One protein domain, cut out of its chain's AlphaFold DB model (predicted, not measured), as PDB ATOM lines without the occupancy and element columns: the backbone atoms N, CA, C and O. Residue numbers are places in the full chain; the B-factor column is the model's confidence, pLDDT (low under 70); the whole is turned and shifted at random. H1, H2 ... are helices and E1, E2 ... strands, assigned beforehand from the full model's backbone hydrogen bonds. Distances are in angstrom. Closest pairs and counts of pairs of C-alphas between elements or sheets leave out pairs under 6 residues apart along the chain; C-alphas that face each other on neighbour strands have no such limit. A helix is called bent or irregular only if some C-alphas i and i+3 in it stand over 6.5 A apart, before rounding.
ATOM      1  N   HIS A   3      40.550  -7.924  11.892       88.75
ATOM      2  CA  HIS A   3      40.810  -8.059  10.460       88.75
ATOM      3  C   HIS A   3      40.835  -6.670   9.832       88.75
ATOM      4  O   HIS A   3      39.893  -5.901  10.019       88.75
ATOM      5  N   ILE A   4      41.907  -6.357   9.108       88.44
ATOM      6  CA  ILE A   4      42.093  -5.063   8.448       88.44
ATOM      7  C   ILE A   4      42.170  -5.300   6.950       88.44
ATOM      8  O   ILE A   4      42.925  -6.160   6.496       88.44
ATOM      9  N   LEU A   5      41.377  -4.537   6.202       90.38
ATOM     10  CA  LEU A   5      41.462  -4.502   4.751       90.38
ATOM     11  C   LEU A   5      42.613  -3.576   4.355       90.38
ATOM     12  O   LEU A   5      42.606  -2.399   4.711       90.38
ATOM     13  N   ASP A   6      43.617  -4.115   3.672       86.94
ATOM     14  CA  ASP A   6      44.738  -3.322   3.180       86.94
ATOM     15  C   ASP A   6      44.419  -2.625   1.848       86.94
ATOM     16  O   ASP A   6      43.359  -2.809   1.247       86.94
ATOM     17  N   LEU A   7      45.364  -1.811   1.369       85.81
ATOM     18  CA  LEU A   7      45.216  -1.028   0.137       85.81
ATOM     19  C   LEU A   7      45.046  -1.889  -1.130       85.81
ATOM     20  O   LEU A   7      44.679  -1.358  -2.174       85.81
ATOM     21  N   GLN A   8      45.308  -3.198  -1.060       88.31
ATOM     22  CA  GLN A   8      45.120  -4.140  -2.168       88.31
ATOM     23  C   GLN A   8      43.790  -4.903  -2.064       88.31
ATOM     24  O   GLN A   8      43.563  -5.844  -2.822       88.31
ATOM     25  N   ASN A   9      42.895  -4.503  -1.152       89.56
ATOM     26  CA  ASN A   9      41.650  -5.206  -0.833       89.56
ATOM     27  C   ASN A   9      41.874  -6.650  -0.355       89.56
ATOM     28  O   ASN A   9      41.063  -7.543  -0.623       89.56
ATOM     29  N   THR A  10      42.961  -6.881   0.381       91.00
ATOM     30  CA  THR A  10      43.238  -8.164   1.027       91.00
ATOM     31  C   THR A  10      43.210  -8.031   2.547       91.00
ATOM     32  O   THR A  10      43.378  -6.947   3.106       91.00
ATOM     33  N   VAL A  11      42.938  -9.135   3.240       91.31
ATOM     34  CA  VAL A  11      42.768  -9.157   4.693       91.31
ATOM     35  C   VAL A  11      44.093  -9.468   5.369       91.31
ATOM     36  O   VAL A  11      44.610 -10.580   5.250       91.31
ATOM     37  N   LEU A  12      44.579  -8.499   6.143       88.56
ATOM     38  CA  LEU A  12      45.611  -8.670   7.158       88.56
ATOM     39  C   LEU A  12      44.956  -9.073   8.484       88.56
ATOM     40  O   LEU A  12      44.013  -8.424   8.949       88.56
ATOM     41  N   THR A  13      45.480 -10.115   9.132       87.25
ATOM     42  CA  THR A  13      45.035 -10.499  10.478       87.25
ATOM     43  C   THR A  13      45.943  -9.898  11.539       87.25
ATOM     44  O   THR A  13      47.146 -10.136  11.568       87.25
ATOM     45  N   VAL A  14      45.355  -9.144  12.456       85.62
ATOM     46  CA  VAL A  14      46.048  -8.543  13.589       85.62
ATOM     47  C   VAL A  14      45.539  -9.194  14.872       85.62
ATOM     48  O   VAL A  14      44.338  -9.230  15.144       85.62
ATOM     49  N   SER A  15      46.423  -9.736  15.694       83.19
ATOM     50  CA  SER A  15      46.063 -10.380  16.961       83.19
ATOM     51  C   SER A  15      46.969  -9.885  18.073       83.19
ATOM     52  O   SER A  15      48.092  -9.494  17.816       83.19
ATOM     53  N   ASN A  16      46.496  -9.869  19.316       74.62
ATOM     54  CA  ASN A  16      47.386  -9.710  20.460       74.62
ATOM     55  C   ASN A  16      47.643 -11.116  21.014       74.62
ATOM     56  O   ASN A  16      46.689 -11.801  21.374       74.62
ATOM     57  N   GLY A  17      48.900 -11.562  20.997       67.62
ATOM     58  CA  GLY A  17      49.289 -12.909  21.438       67.62
ATOM     59  C   GLY A  17      49.372 -13.086  22.959       67.62
ATOM     60  O   GLY A  17      49.752 -14.159  23.418       67.62
ATOM     61  N   VAL A  18      49.073 -12.046  23.740       69.81
ATOM     62  CA  VAL A  18      49.127 -12.088  25.205       69.81
ATOM     63  C   VAL A  18      47.853 -12.722  25.766       69.81
ATOM     64  O   VAL A  18      46.745 -12.352  25.376       69.81
ATOM     65  N   VAL A  19      48.010 -13.657  26.708       72.88
ATOM     66  CA  VAL A  19      46.898 -14.172  27.519       72.88
ATOM     67  C   VAL A  19      46.518 -13.092  28.525       72.88
ATOM     68  O   VAL A  19      47.340 -12.692  29.345       72.88
ATOM     69  N   LEU A  20      45.289 -12.601  28.421       72.50
ATOM     70  CA  LEU A  20      44.745 -11.558  29.281       72.50
ATOM     71  C   LEU A  20      43.578 -12.110  30.086       72.50
ATOM     72  O   LEU A  20      42.829 -12.962  29.597       72.50
ATOM     73  N   GLU A  21      43.386 -11.560  31.280       79.25
ATOM     74  CA  GLU A  21      42.133 -11.730  32.001       79.25
ATOM     75  C   GLU A  21      40.976 -11.150  31.179       79.25
ATOM     76  O   GLU A  21      41.139 -10.260  30.334       79.25
ATOM     77  N   LYS A  22      39.768 -11.668  31.411       80.69
ATOM     78  CA  LYS A  22      38.587 -11.300  30.615       80.69
ATOM     79  C   LYS A  22      38.328  -9.789  30.616       80.69
ATOM     80  O   LYS A  22      37.947  -9.250  29.579       80.69
ATOM     81  N   VAL A  23      38.506  -9.134  31.764       80.00
ATOM     82  CA  VAL A  23      38.270  -7.691  31.927       80.00
ATOM     83  C   VAL A  23      39.252  -6.900  31.072       80.00
ATOM     84  O   VAL A  23      38.814  -6.142  30.210       80.00
ATOM     85  N   ASP A  24      40.547  -7.183  31.204       80.12
ATOM     86  CA  ASP A  24      41.590  -6.525  30.417       80.12
ATOM     87  C   ASP A  24      41.336  -6.701  28.918       80.12
ATOM     88  O   ASP A  24      41.385  -5.742  28.154       80.12
ATOM     89  N   CYS A  25      40.995  -7.919  28.482       80.75
ATOM     90  CA  CYS A  25      40.682  -8.202  27.081       80.75
ATOM     91  C   CYS A  25      39.551  -7.303  26.544       80.75
ATOM     92  O   CYS A  25      39.676  -6.738  25.453       80.75
ATOM     93  N   LEU A  26      38.476  -7.135  27.320       84.50
ATOM     94  CA  LEU A  26      37.340  -6.288  26.950       84.50
ATOM     95  C   LEU A  26      37.705  -4.801  26.933       84.50
ATOM     96  O   LEU A  26      37.274  -4.092  26.027       84.50
ATOM     97  N   GLU A  27      38.520  -4.333  27.876       85.12
ATOM     98  CA  GLU A  27      39.000  -2.947  27.902       85.12
ATOM     99  C   GLU A  27      39.868  -2.630  26.682       85.12
ATOM    100  O   GLU A  27      39.622  -1.645  25.980       85.12
ATOM    101  N   ARG A  28      40.829  -3.507  26.356       84.06
ATOM    102  CA  ARG A  28      41.673  -3.342  25.159       84.06
ATOM    103  C   ARG A  28      40.841  -3.352  23.883       84.06
ATOM    104  O   ARG A  28      41.095  -2.567  22.968       84.06
ATOM    105  N   GLN A  29      39.847  -4.238  23.814       85.25
ATOM    106  CA  GLN A  29      38.928  -4.296  22.683       85.25
ATOM    107  C   GLN A  29      38.122  -2.998  22.560       85.25
ATOM    108  O   GLN A  29      38.037  -2.443  21.468       85.25
ATOM    109  N   ALA A  30      37.568  -2.487  23.661       88.81
ATOM    110  CA  ALA A  30      36.780  -1.258  23.662       88.81
ATOM    111  C   ALA A  30      37.606  -0.036  23.222       88.81
ATOM    112  O   ALA A  30      37.118   0.784  22.439       88.81
ATOM    113  N   ALA A  31      38.862   0.060  23.671       88.25
ATOM    114  CA  ALA A  31      39.776   1.123  23.263       88.25
ATOM    115  C   ALA A  31      40.096   1.059  21.758       88.25
ATOM    116  O   ALA A  31      39.973   2.061  21.048       88.25
ATOM    117  N   ALA A  32      40.412  -0.131  21.236       87.94
ATOM    118  CA  ALA A  32      40.632  -0.323  19.803       87.94
ATOM    119  C   ALA A  32      39.366  -0.012  18.978       87.94
ATOM    120  O   ALA A  32      39.439   0.694  17.971       87.94
ATOM    121  N   ASP A  33      38.192  -0.464  19.427       89.94
ATOM    122  CA  ASP A  33      36.909  -0.218  18.761       89.94
ATOM    123  C   ASP A  33      36.578   1.277  18.674       89.94
ATOM    124  O   ASP A  33      36.063   1.741  17.653       89.94
ATOM    125  N   LYS A  34      36.867   2.047  19.729       91.19
ATOM    126  CA  LYS A  34      36.665   3.505  19.773       91.19
ATOM    127  C   LYS A  34      37.466   4.216  18.679       91.19
ATOM    128  O   LYS A  34      36.922   5.105  18.025       91.19
ATOM    129  N   ILE A  35      38.710   3.788  18.453       90.31
ATOM    130  CA  ILE A  35      39.602   4.328  17.417       90.31
ATOM    131  C   ILE A  35      39.113   3.928  16.023       90.31
ATOM    132  O   ILE A  35      39.015   4.780  15.138       90.31
ATOM    133  N   ILE A  36      38.765   2.651  15.828       90.38
ATOM    134  CA  ILE A  36      38.358   2.103  14.526       90.38
ATOM    135  C   ILE A  36      37.028   2.704  14.054       90.38
ATOM    136  O   ILE A  36      36.911   3.095  12.897       90.38
ATOM    137  N   LYS A  37      36.026   2.838  14.933       90.50
ATOM    138  CA  LYS A  37      34.675   3.314  14.560       90.50
ATOM    139  C   LYS A  37      34.641   4.725  13.973       90.50
ATOM    140  O   LYS A  37      33.681   5.073  13.292       90.50
ATOM    141  N   LYS A  38      35.645   5.549  14.270       89.00
ATOM    142  CA  LYS A  38      35.744   6.936  13.798       89.00
ATOM    143  C   LYS A  38      36.755   7.111  12.663       89.00
ATOM    144  O   LYS A  38      36.890   8.223  12.147       89.00
ATOM    145  N   ALA A  39      37.481   6.053  12.317       88.81
ATOM    146  CA  ALA A  39      38.586   6.101  11.380       88.81
ATOM    147  C   ALA A  39      38.112   5.917   9.937       88.81
ATOM    148  O   ALA A  39      37.293   5.050   9.643       88.81
ATOM    149  N   GLU A  40      38.693   6.698   9.034       89.75
ATOM    150  CA  GLU A  40      38.716   6.364   7.604       89.75
ATOM    151  C   GLU A  40      39.938   5.493   7.289       89.75
ATOM    152  O   GLU A  40      39.860   4.531   6.531       89.75
ATOM    153  N   LEU A  41      41.060   5.807   7.941       90.06
ATOM    154  CA  LEU A  41      42.313   5.079   7.853       90.06
ATOM    155  C   LEU A  41      42.808   4.763   9.262       90.06
ATOM    156  O   LEU A  41      42.854   5.639  10.131       90.06
ATOM    157  N   VAL A  42      43.218   3.513   9.456       90.81
ATOM    158  CA  VAL A  42      43.911   3.055  10.659       90.81
ATOM    159  C   VAL A  42      45.331   2.649  10.306       90.81
ATOM    160  O   VAL A  42      45.590   2.082   9.246       90.81
ATOM    161  N   THR A  43      46.259   2.915  11.212       89.94
ATOM    162  CA  THR A  43      47.614   2.381  11.147       89.94
ATOM    163  C   THR A  43      47.855   1.538  12.382       89.94
ATOM    164  O   THR A  43      47.491   1.918  13.494       89.94
ATOM    165  N   VAL A  44      48.446   0.366  12.172       87.94
ATOM    166  CA  VAL A  44      48.742  -0.587  13.234       87.94
ATOM    167  C   VAL A  44      50.238  -0.811  13.290       87.94
ATOM    168  O   VAL A  44      50.861  -1.169  12.292       87.94
ATOM    169  N   LYS A  45      50.800  -0.655  14.484       87.12
ATOM    170  CA  LYS A  45      52.161  -1.068  14.806       87.12
ATOM    171  C   LYS A  45      52.106  -2.454  15.423       87.12
ATOM    172  O   LYS A  45      51.365  -2.705  16.377       87.12
ATOM    173  N   GLY A  46      52.910  -3.351  14.875       87.00
ATOM    174  CA  GLY A  46      52.960  -4.734  15.310       87.00
ATOM    175  C   GLY A  46      54.307  -5.387  15.047       87.00
ATOM    176  O   GLY A  46      55.135  -4.845  14.320       87.00
ATOM    177  N   ARG A  47      54.517  -6.570  15.625       85.88
ATOM    178  CA  ARG A  47      55.601  -7.486  15.231       85.88
ATOM    179  C   ARG A  47      55.012  -8.628  14.422       85.88
ATOM    180  O   ARG A  47      54.039  -9.235  14.856       85.88
ATOM    181  N   GLY A  48      55.594  -8.945  13.277       85.19
ATOM    182  CA  GLY A  48      55.103 -10.026  12.430       85.19
ATOM    183  C   GLY A  48      55.595  -9.877  11.003       85.19
ATOM    184  O   GLY A  48      56.584  -9.199  10.747       85.19
ATOM    185  N   ASN A  49      54.883 -10.501  10.072       84.75
ATOM    186  CA  ASN A  49      55.258 -10.578   8.664       84.75
ATOM    187  C   ASN A  49      54.437  -9.619   7.782       84.75
ATOM    188  O   ASN A  49      54.119  -9.956   6.646       84.75
ATOM    189  N   ALA A  50      54.091  -8.424   8.277       80.50
ATOM    190  CA  ALA A  50      53.316  -7.442   7.501       80.50
ATOM    191  C   ALA A  50      53.991  -7.009   6.192       80.50
ATOM    192  O   ALA A  50      53.298  -6.689   5.230       80.50
ATOM    193  N   GLU A  51      55.321  -7.023   6.149       81.88
ATOM    194  CA  GLU A  51      56.105  -6.646   4.969       81.88
ATOM    195  C   GLU A  51      56.456  -7.841   4.069       81.88
ATOM    196  O   GLU A  51      56.946  -7.651   2.957       81.88
ATOM    197  N   ALA A  52      56.186  -9.079   4.503       85.62
ATOM    198  CA  ALA A  52      56.438 -10.260   3.679       85.62
ATOM    199  C   ALA A  52      55.575 -10.222   2.408       85.62
ATOM    200  O   ALA A  52      54.502  -9.623   2.435       85.62
ATOM    201  N   PRO A  53      55.972 -10.848   1.290       85.62
ATOM    202  CA  PRO A  53      55.141 -10.901   0.089       85.62
ATOM    203  C   PRO A  53      53.723 -11.410   0.379       85.62
ATOM    204  O   PRO A  53      53.530 -12.283   1.224       85.62
ATOM    205  N   VAL A  54      52.729 -10.849  -0.311       83.88
ATOM    206  CA  VAL A  54      51.346 -11.327  -0.209       83.88
ATOM    207  C   VAL A  54      51.274 -12.751  -0.756       83.88
ATOM    208  O   VAL A  54      51.597 -12.985  -1.921       83.88
ATOM    209  N   VAL A  55      50.797 -13.686   0.063       80.81
ATOM    210  CA  VAL A  55      50.477 -15.049  -0.372       80.81
ATOM    211  C   VAL A  55      48.967 -15.121  -0.561       80.81
ATOM    212  O   VAL A  55      48.214 -15.491   0.337       80.81
ATOM    213  N   ASN A  56      48.511 -14.678  -1.734       70.25
ATOM    214  CA  ASN A  56      47.110 -14.781  -2.127       70.25
ATOM    215  C   ASN A  56      46.790 -16.248  -2.423       70.25
ATOM    216  O   ASN A  56      47.364 -16.809  -3.353       70.25
ATOM    217  N   GLY A  57      45.845 -16.861  -1.705       64.50
ATOM    218  CA  GLY A  57      45.273 -18.112  -2.214       64.50
ATOM    219  C   GLY A  57      44.561 -19.026  -1.233       64.50
ATOM    220  O   GLY A  57      43.659 -19.737  -1.664       64.50
ATOM    221  N   GLU A  58      44.895 -19.013   0.057       67.12
ATOM    222  CA  GLU A  58      44.432 -20.103   0.934       67.12
ATOM    223  C   GLU A  58      43.210 -19.758   1.793       67.12
ATOM    224  O   GLU A  58      42.407 -20.636   2.102       67.12
ATOM    225  N   PHE A  59      43.000 -18.481   2.129       81.06
ATOM    226  CA  PHE A  59      41.984 -18.088   3.111       81.06
ATOM    227  C   PHE A  59      41.016 -17.047   2.546       81.06
ATOM    228  O   PHE A  59      41.424 -16.061   1.933       81.06
ATOM    229  N   LYS A  60      39.713 -17.257   2.761       89.81
ATOM    230  CA  LYS A  60      38.643 -16.307   2.416       89.81
ATOM    231  C   LYS A  60      37.960 -15.833   3.689       89.81
ATOM    232  O   LYS A  60      37.555 -16.651   4.511       89.81
ATOM    233  N   HIS A  61      37.767 -14.526   3.810       90.19
ATOM    234  CA  HIS A  61      37.015 -13.918   4.903       90.19
ATOM    235  C   HIS A  61      35.708 -13.346   4.365       90.19
ATOM    236  O   HIS A  61      35.718 -12.507   3.465       90.19
ATOM    237  N   ASN A  62      34.583 -13.795   4.920       92.12
ATOM    238  CA  ASN A  62      33.260 -13.282   4.583       92.12
ATOM    239  C   ASN A  62      32.775 -12.324   5.677       92.12
ATOM    240  O   ASN A  62      32.593 -12.716   6.831       92.12
ATOM    241  N   PHE A  63      32.526 -11.075   5.290       89.62
ATOM    242  CA  PHE A  63      31.937 -10.050   6.136       89.62
ATOM    243  C   PHE A  63      30.517  -9.770   5.648       89.62
ATOM    244  O   PHE A  63      30.326  -9.158   4.599       89.62
ATOM    245  N   LYS A  64      29.511 -10.158   6.446       89.50
ATOM    246  CA  LYS A  64      28.079 -10.124   6.076       89.50
ATOM    247  C   LYS A  64      27.613  -8.844   5.366       89.50
ATOM    248  O   LYS A  64      26.754  -8.922   4.500       89.50
ATOM    249  N   LYS A  65      28.139  -7.677   5.754       90.31
ATOM    250  CA  LYS A  65      27.760  -6.368   5.191       90.31
ATOM    251  C   LYS A  65      28.723  -5.824   4.131       90.31
ATOM    252  O   LYS A  65      28.364  -4.882   3.439       90.31
ATOM    253  N   HIS A  66      29.933  -6.372   4.033       87.69
ATOM    254  CA  HIS A  66      31.029  -5.777   3.260       87.69
ATOM    255  C   HIS A  66      31.556  -6.680   2.143       87.69
ATOM    256  O   HIS A  66      32.360  -6.221   1.340       87.69
ATOM    257  N   GLY A  67      31.106  -7.935   2.064       92.81
ATOM    258  CA  GLY A  67      31.488  -8.875   1.014       92.81
ATOM    259  C   GLY A  67      32.568  -9.865   1.445       92.81
ATOM    260  O   GLY A  67      32.810 -10.080   2.635       92.81
ATOM    261  N   THR A  68      33.181 -10.518   0.458       93.81
ATOM    262  CA  THR A  68      34.231 -11.523   0.669       93.81
ATOM    263  C   THR A  68      35.570 -10.986   0.190       93.81
ATOM    264  O   THR A  68      35.664 -10.513  -0.938       93.81
ATOM    265  N   TYR A  69      36.598 -11.125   1.022       93.31
ATOM    266  CA  TYR A  69      37.963 -10.695   0.721       93.31
ATOM    267  C   TYR A  69      38.943 -11.854   0.926       93.31
ATOM    268  O   TYR A  69      38.705 -12.751   1.741       93.31
ATOM    269  N   LEU A  70      40.040 -11.844   0.171       92.88
ATOM    270  CA  LEU A  70      41.105 -12.838   0.296       92.88
ATOM    271  C   LEU A  70      42.028 -12.472   1.455       92.88
ATOM    272  O   LEU A  70      42.377 -11.307   1.620       92.88
ATOM    273  N   GLY A  71      42.437 -13.460   2.244       90.00
ATOM    274  CA  GLY A  71      43.537 -13.308   3.189       90.00
ATOM    275  C   GLY A  71      44.868 -13.198   2.449       90.00
ATOM    276  O   GLY A  71      45.092 -13.912   1.473       90.00
ATOM    277  N   ASN A  72      45.752 -12.322   2.928       89.56
ATOM    278  CA  ASN A  72      47.074 -12.106   2.322       89.56
ATOM    279  C   ASN A  72      48.196 -12.967   2.924       89.56
ATOM    280  O   ASN A  72      49.362 -12.780   2.575       89.56
ATOM    281  N   GLY A  73      47.868 -13.872   3.853       86.19
ATOM    282  CA  GLY A  73      48.842 -14.719   4.554       86.19
ATOM    283  C   GLY A  73      49.731 -13.968   5.554       86.19
ATOM    284  O   GLY A  73      50.636 -14.555   6.153       86.19
ATOM    285  N   ARG A  74      49.491 -12.669   5.760       87.88
ATOM    286  CA  ARG A  74      50.240 -11.842   6.703       87.88
ATOM    287  C   ARG A  74      49.516 -11.769   8.037       87.88
ATOM    288  O   ARG A  74      48.287 -11.830   8.137       87.88
ATOM    289  N   SER A  75      50.309 -11.586   9.078       87.56
ATOM    290  CA  SER A  75      49.856 -11.447  10.446       87.56
ATOM    291  C   SER A  75      50.715 -10.448  11.212       87.56
ATOM    292  O   SER A  75      51.924 -10.329  10.995       87.56
ATOM    293  N   LEU A  76      50.075  -9.722  12.122       87.62
ATOM    294  CA  LEU A  76      50.748  -8.832  13.057       87.62
ATOM    295  C   LEU A  76      50.325  -9.147  14.482       87.62
ATOM    296  O   LEU A  76      49.133  -9.173  14.790       87.62
ATOM    297  N   ASN A  77      51.312  -9.286  15.361       86.25
ATOM    298  CA  ASN A  77      51.102  -9.173  16.790       86.25
ATOM    299  C   ASN A  77      50.938  -7.690  17.157       86.25
ATOM    300  O   ASN A  77      51.862  -6.899  16.967       86.25
ATOM    301  N   PHE A  78      49.757  -7.328  17.640       85.19
ATOM    302  CA  PHE A  78      49.289  -5.984  17.942       85.19
ATOM    303  C   PHE A  78      50.078  -5.335  19.080       85.19
ATOM    304  O   PHE A  78      50.082  -5.846  20.200       85.19
ATOM    305  N   LEU A  79      50.682  -4.175  18.813       86.44
ATOM    306  CA  LEU A  79      51.342  -3.360  19.836       86.44
ATOM    307  C   LEU A  79      50.633  -2.018  20.026       86.44
ATOM    308  O   LEU A  79      50.415  -1.612  21.162       86.44
ATOM    309  N   ALA A  80      50.267  -1.343  18.934       88.56
ATOM    310  CA  ALA A  80      49.541  -0.077  18.985       88.56
ATOM    311  C   ALA A  80      48.684   0.141  17.733       88.56
ATOM    312  O   ALA A  80      48.973  -0.408  16.665       88.56
ATOM    313  N   ILE A  81      47.655   0.976  17.860       88.69
ATOM    314  CA  ILE A  81      46.805   1.440  16.760       88.69
ATOM    315  C   ILE A  81      46.546   2.930  16.894       88.69
ATOM    316  O   ILE A  81      46.344   3.436  17.996       88.69
ATOM    317  N   TRP A  82      46.521   3.623  15.765       92.00
ATOM    318  CA  TRP A  82      46.059   4.999  15.688       92.00
ATOM    319  C   TRP A  82      45.269   5.230  14.409       92.00
ATOM    320  O   TRP A  82      45.339   4.444  13.459       92.00
ATOM    321  N   ASN A  83      44.492   6.306  14.391       92.06
ATOM    322  CA  ASN A  83      43.718   6.704  13.224       92.06
ATOM    323  C   ASN A  83      44.164   8.059  12.664       92.06
ATOM    324  O   ASN A  83      44.949   8.798  13.262       92.06
ATOM    325  N   ASN A  84      43.609   8.410  11.505       91.06
ATOM    326  CA  ASN A  84      43.817   9.705  10.858       91.06
ATOM    327  C   ASN A  84      43.313  10.920  11.672       91.06
ATOM    328  O   ASN A  84      43.561  12.058  11.279       91.06
ATOM    329  N   ARG A  85      42.646  10.706  12.815       90.75
ATOM    330  CA  ARG A  85      42.199  11.750  13.755       90.75
ATOM    331  C   ARG A  85      43.134  11.933  14.952       90.75
ATOM    332  O   ARG A  85      42.796  12.687  15.860       90.75
ATOM    333  N   LYS A  86      44.306  11.285  14.942       87.31
ATOM    334  CA  LYS A  86      45.297  11.293  16.033       87.31
ATOM    335  C   LYS A  86      44.809  10.627  17.331       87.31
ATOM    336  O   LYS A  86      45.440  10.808  18.367       87.31
ATOM    337  N   GLU A  87      43.725   9.847  17.293       90.38
ATOM    338  CA  GLU A  87      43.356   8.966  18.409       90.38
ATOM    339  C   GLU A  87      44.268   7.734  18.384       90.38
ATOM    340  O   GLU A  87      44.596   7.225  17.310       90.38
ATOM    341  N   CYS A  88      44.691   7.272  19.557       89.44
ATOM    342  CA  CYS A  88      45.773   6.307  19.710       89.44
ATOM    343  C   CYS A  88      45.509   5.382  20.907       89.44
ATOM    344  O   CYS A  88      44.924   5.801  21.902       89.44
ATOM    345  N   TYR A  89      45.929   4.122  20.789       88.38
ATOM    346  CA  TYR A  89      45.957   3.159  21.885       88.38
ATOM    347  C   TYR A  89      47.190   2.258  21.786       88.38
ATOM    348  O   TYR A  89      47.445   1.653  20.736       88.38
ATOM    349  N   SER A  90      47.918   2.123  22.895       87.06
ATOM    350  CA  SER A  90      49.046   1.206  23.060       87.06
ATOM    351  C   SER A  90      48.672   0.047  23.983       87.06
ATOM    352  O   SER A  90      48.200   0.246  25.098       87.06
ATOM    353  N   ALA A  91      48.957  -1.187  23.564       78.81
ATOM    354  CA  ALA A  91      48.708  -2.381  24.372       78.81
ATOM    355  C   ALA A  91      49.593  -2.474  25.632       78.81
ATOM    356  O   ALA A  91      49.299  -3.290  26.506       78.81
TER     357      ALA A  91
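This is residues 3 to 91 of the 100 residues of an uncharacterized protein of Bdellovibrio sp. 28-41-41 (UniProt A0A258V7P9). One strongly twisted sheet is built round a long, bent strand, E5, which runs through the middle of the domain; E4 pairs with its first residues, E2 and E3 farther along, and E6 near its end. The helix H1 packs on one face of the sheet at the E6 end, over E6 and the last part of E5, while the short hairpin E1 and E2 adds an edge strand beside E2. The printed part has 89 residues with one named helix and six named strands; along the chain E1 and E2 come first, then H1, then E3, E4, E5 and E6; the sheet is branched and mixed, with E2 and E5 parallel, and E1 and E2, E3 and E5, E4 and E5, and E5 and E6 antiparallel. The class is mixed, helices and strands, and the whole is compact, with a radius of gyration of the C-alphas of 13.5 A and spans of 36 by 27 by 25 A.

E5, residues 67 to 83, is 23.3 A long, from C-alpha 67 at (31.488, -8.875, 1.014) to C-alpha 83 at (43.718, 6.704, 13.224), and bends by 123 degrees at residue 79. E2 is residues 10 to 15, 16.3 A, and E3 residues 42 to 48, 17.3 A. The shorter strands are E4, residues 60 to 63, E6, residues 88 to 90, and E1, residues 3 to 5. H1, residues 22 to 36, is 20.9 A long and begins at C-alpha 22 at (38.587, -11.300, 30.615).

E2 and E6 lie on one side of E5, E3 and E4 on the other side. The pairing is staggered: E5 pairs with E4 over residues 67 to 70, with E2 over 70 to 77, with E3 over 76 to 83 and with E6 over 80 to 82. Within hydrogen-bond range are N 15 and O 76, 2.9 A, for E2 and E5; N 77 and O 47, 2.8 A, for E3 and E5; N 63 and O 67, 2.8 A, in the hairpin E4 and E5; and N 89 and O 81, 2.9 A, in the hairpin E5 and E6. E4, E5 and E6 form a meander, each strand the antiparallel neighbour of the one before. E1 and E2 are a hairpin, with N 12 and O 4 2.9 A apart. H1 is on the sheet at a height over the sheet of 10.4 A. It lies over E6 and only just over E5, on which 3 of its 15 C-alphas fall. It runs along the strands, at 22 degrees to E6 on the local plane. The closest C-alphas of H1 and E6 are those of Ala 31 and Tyr 89, 6.7 A. In H1 every O i to N i+4 pair is within hydrogen-bond range. E4 and E6 are apart.

The C-alphas farthest apart are those of Val 23 and Gly 57, 36.4 A. The printed part has no cut. The link E3 to E4, of 11 residues, is long. The mean pLDDT of the printed part is 86.0, and residues 17 to 18 and 57 to 58 are under 70.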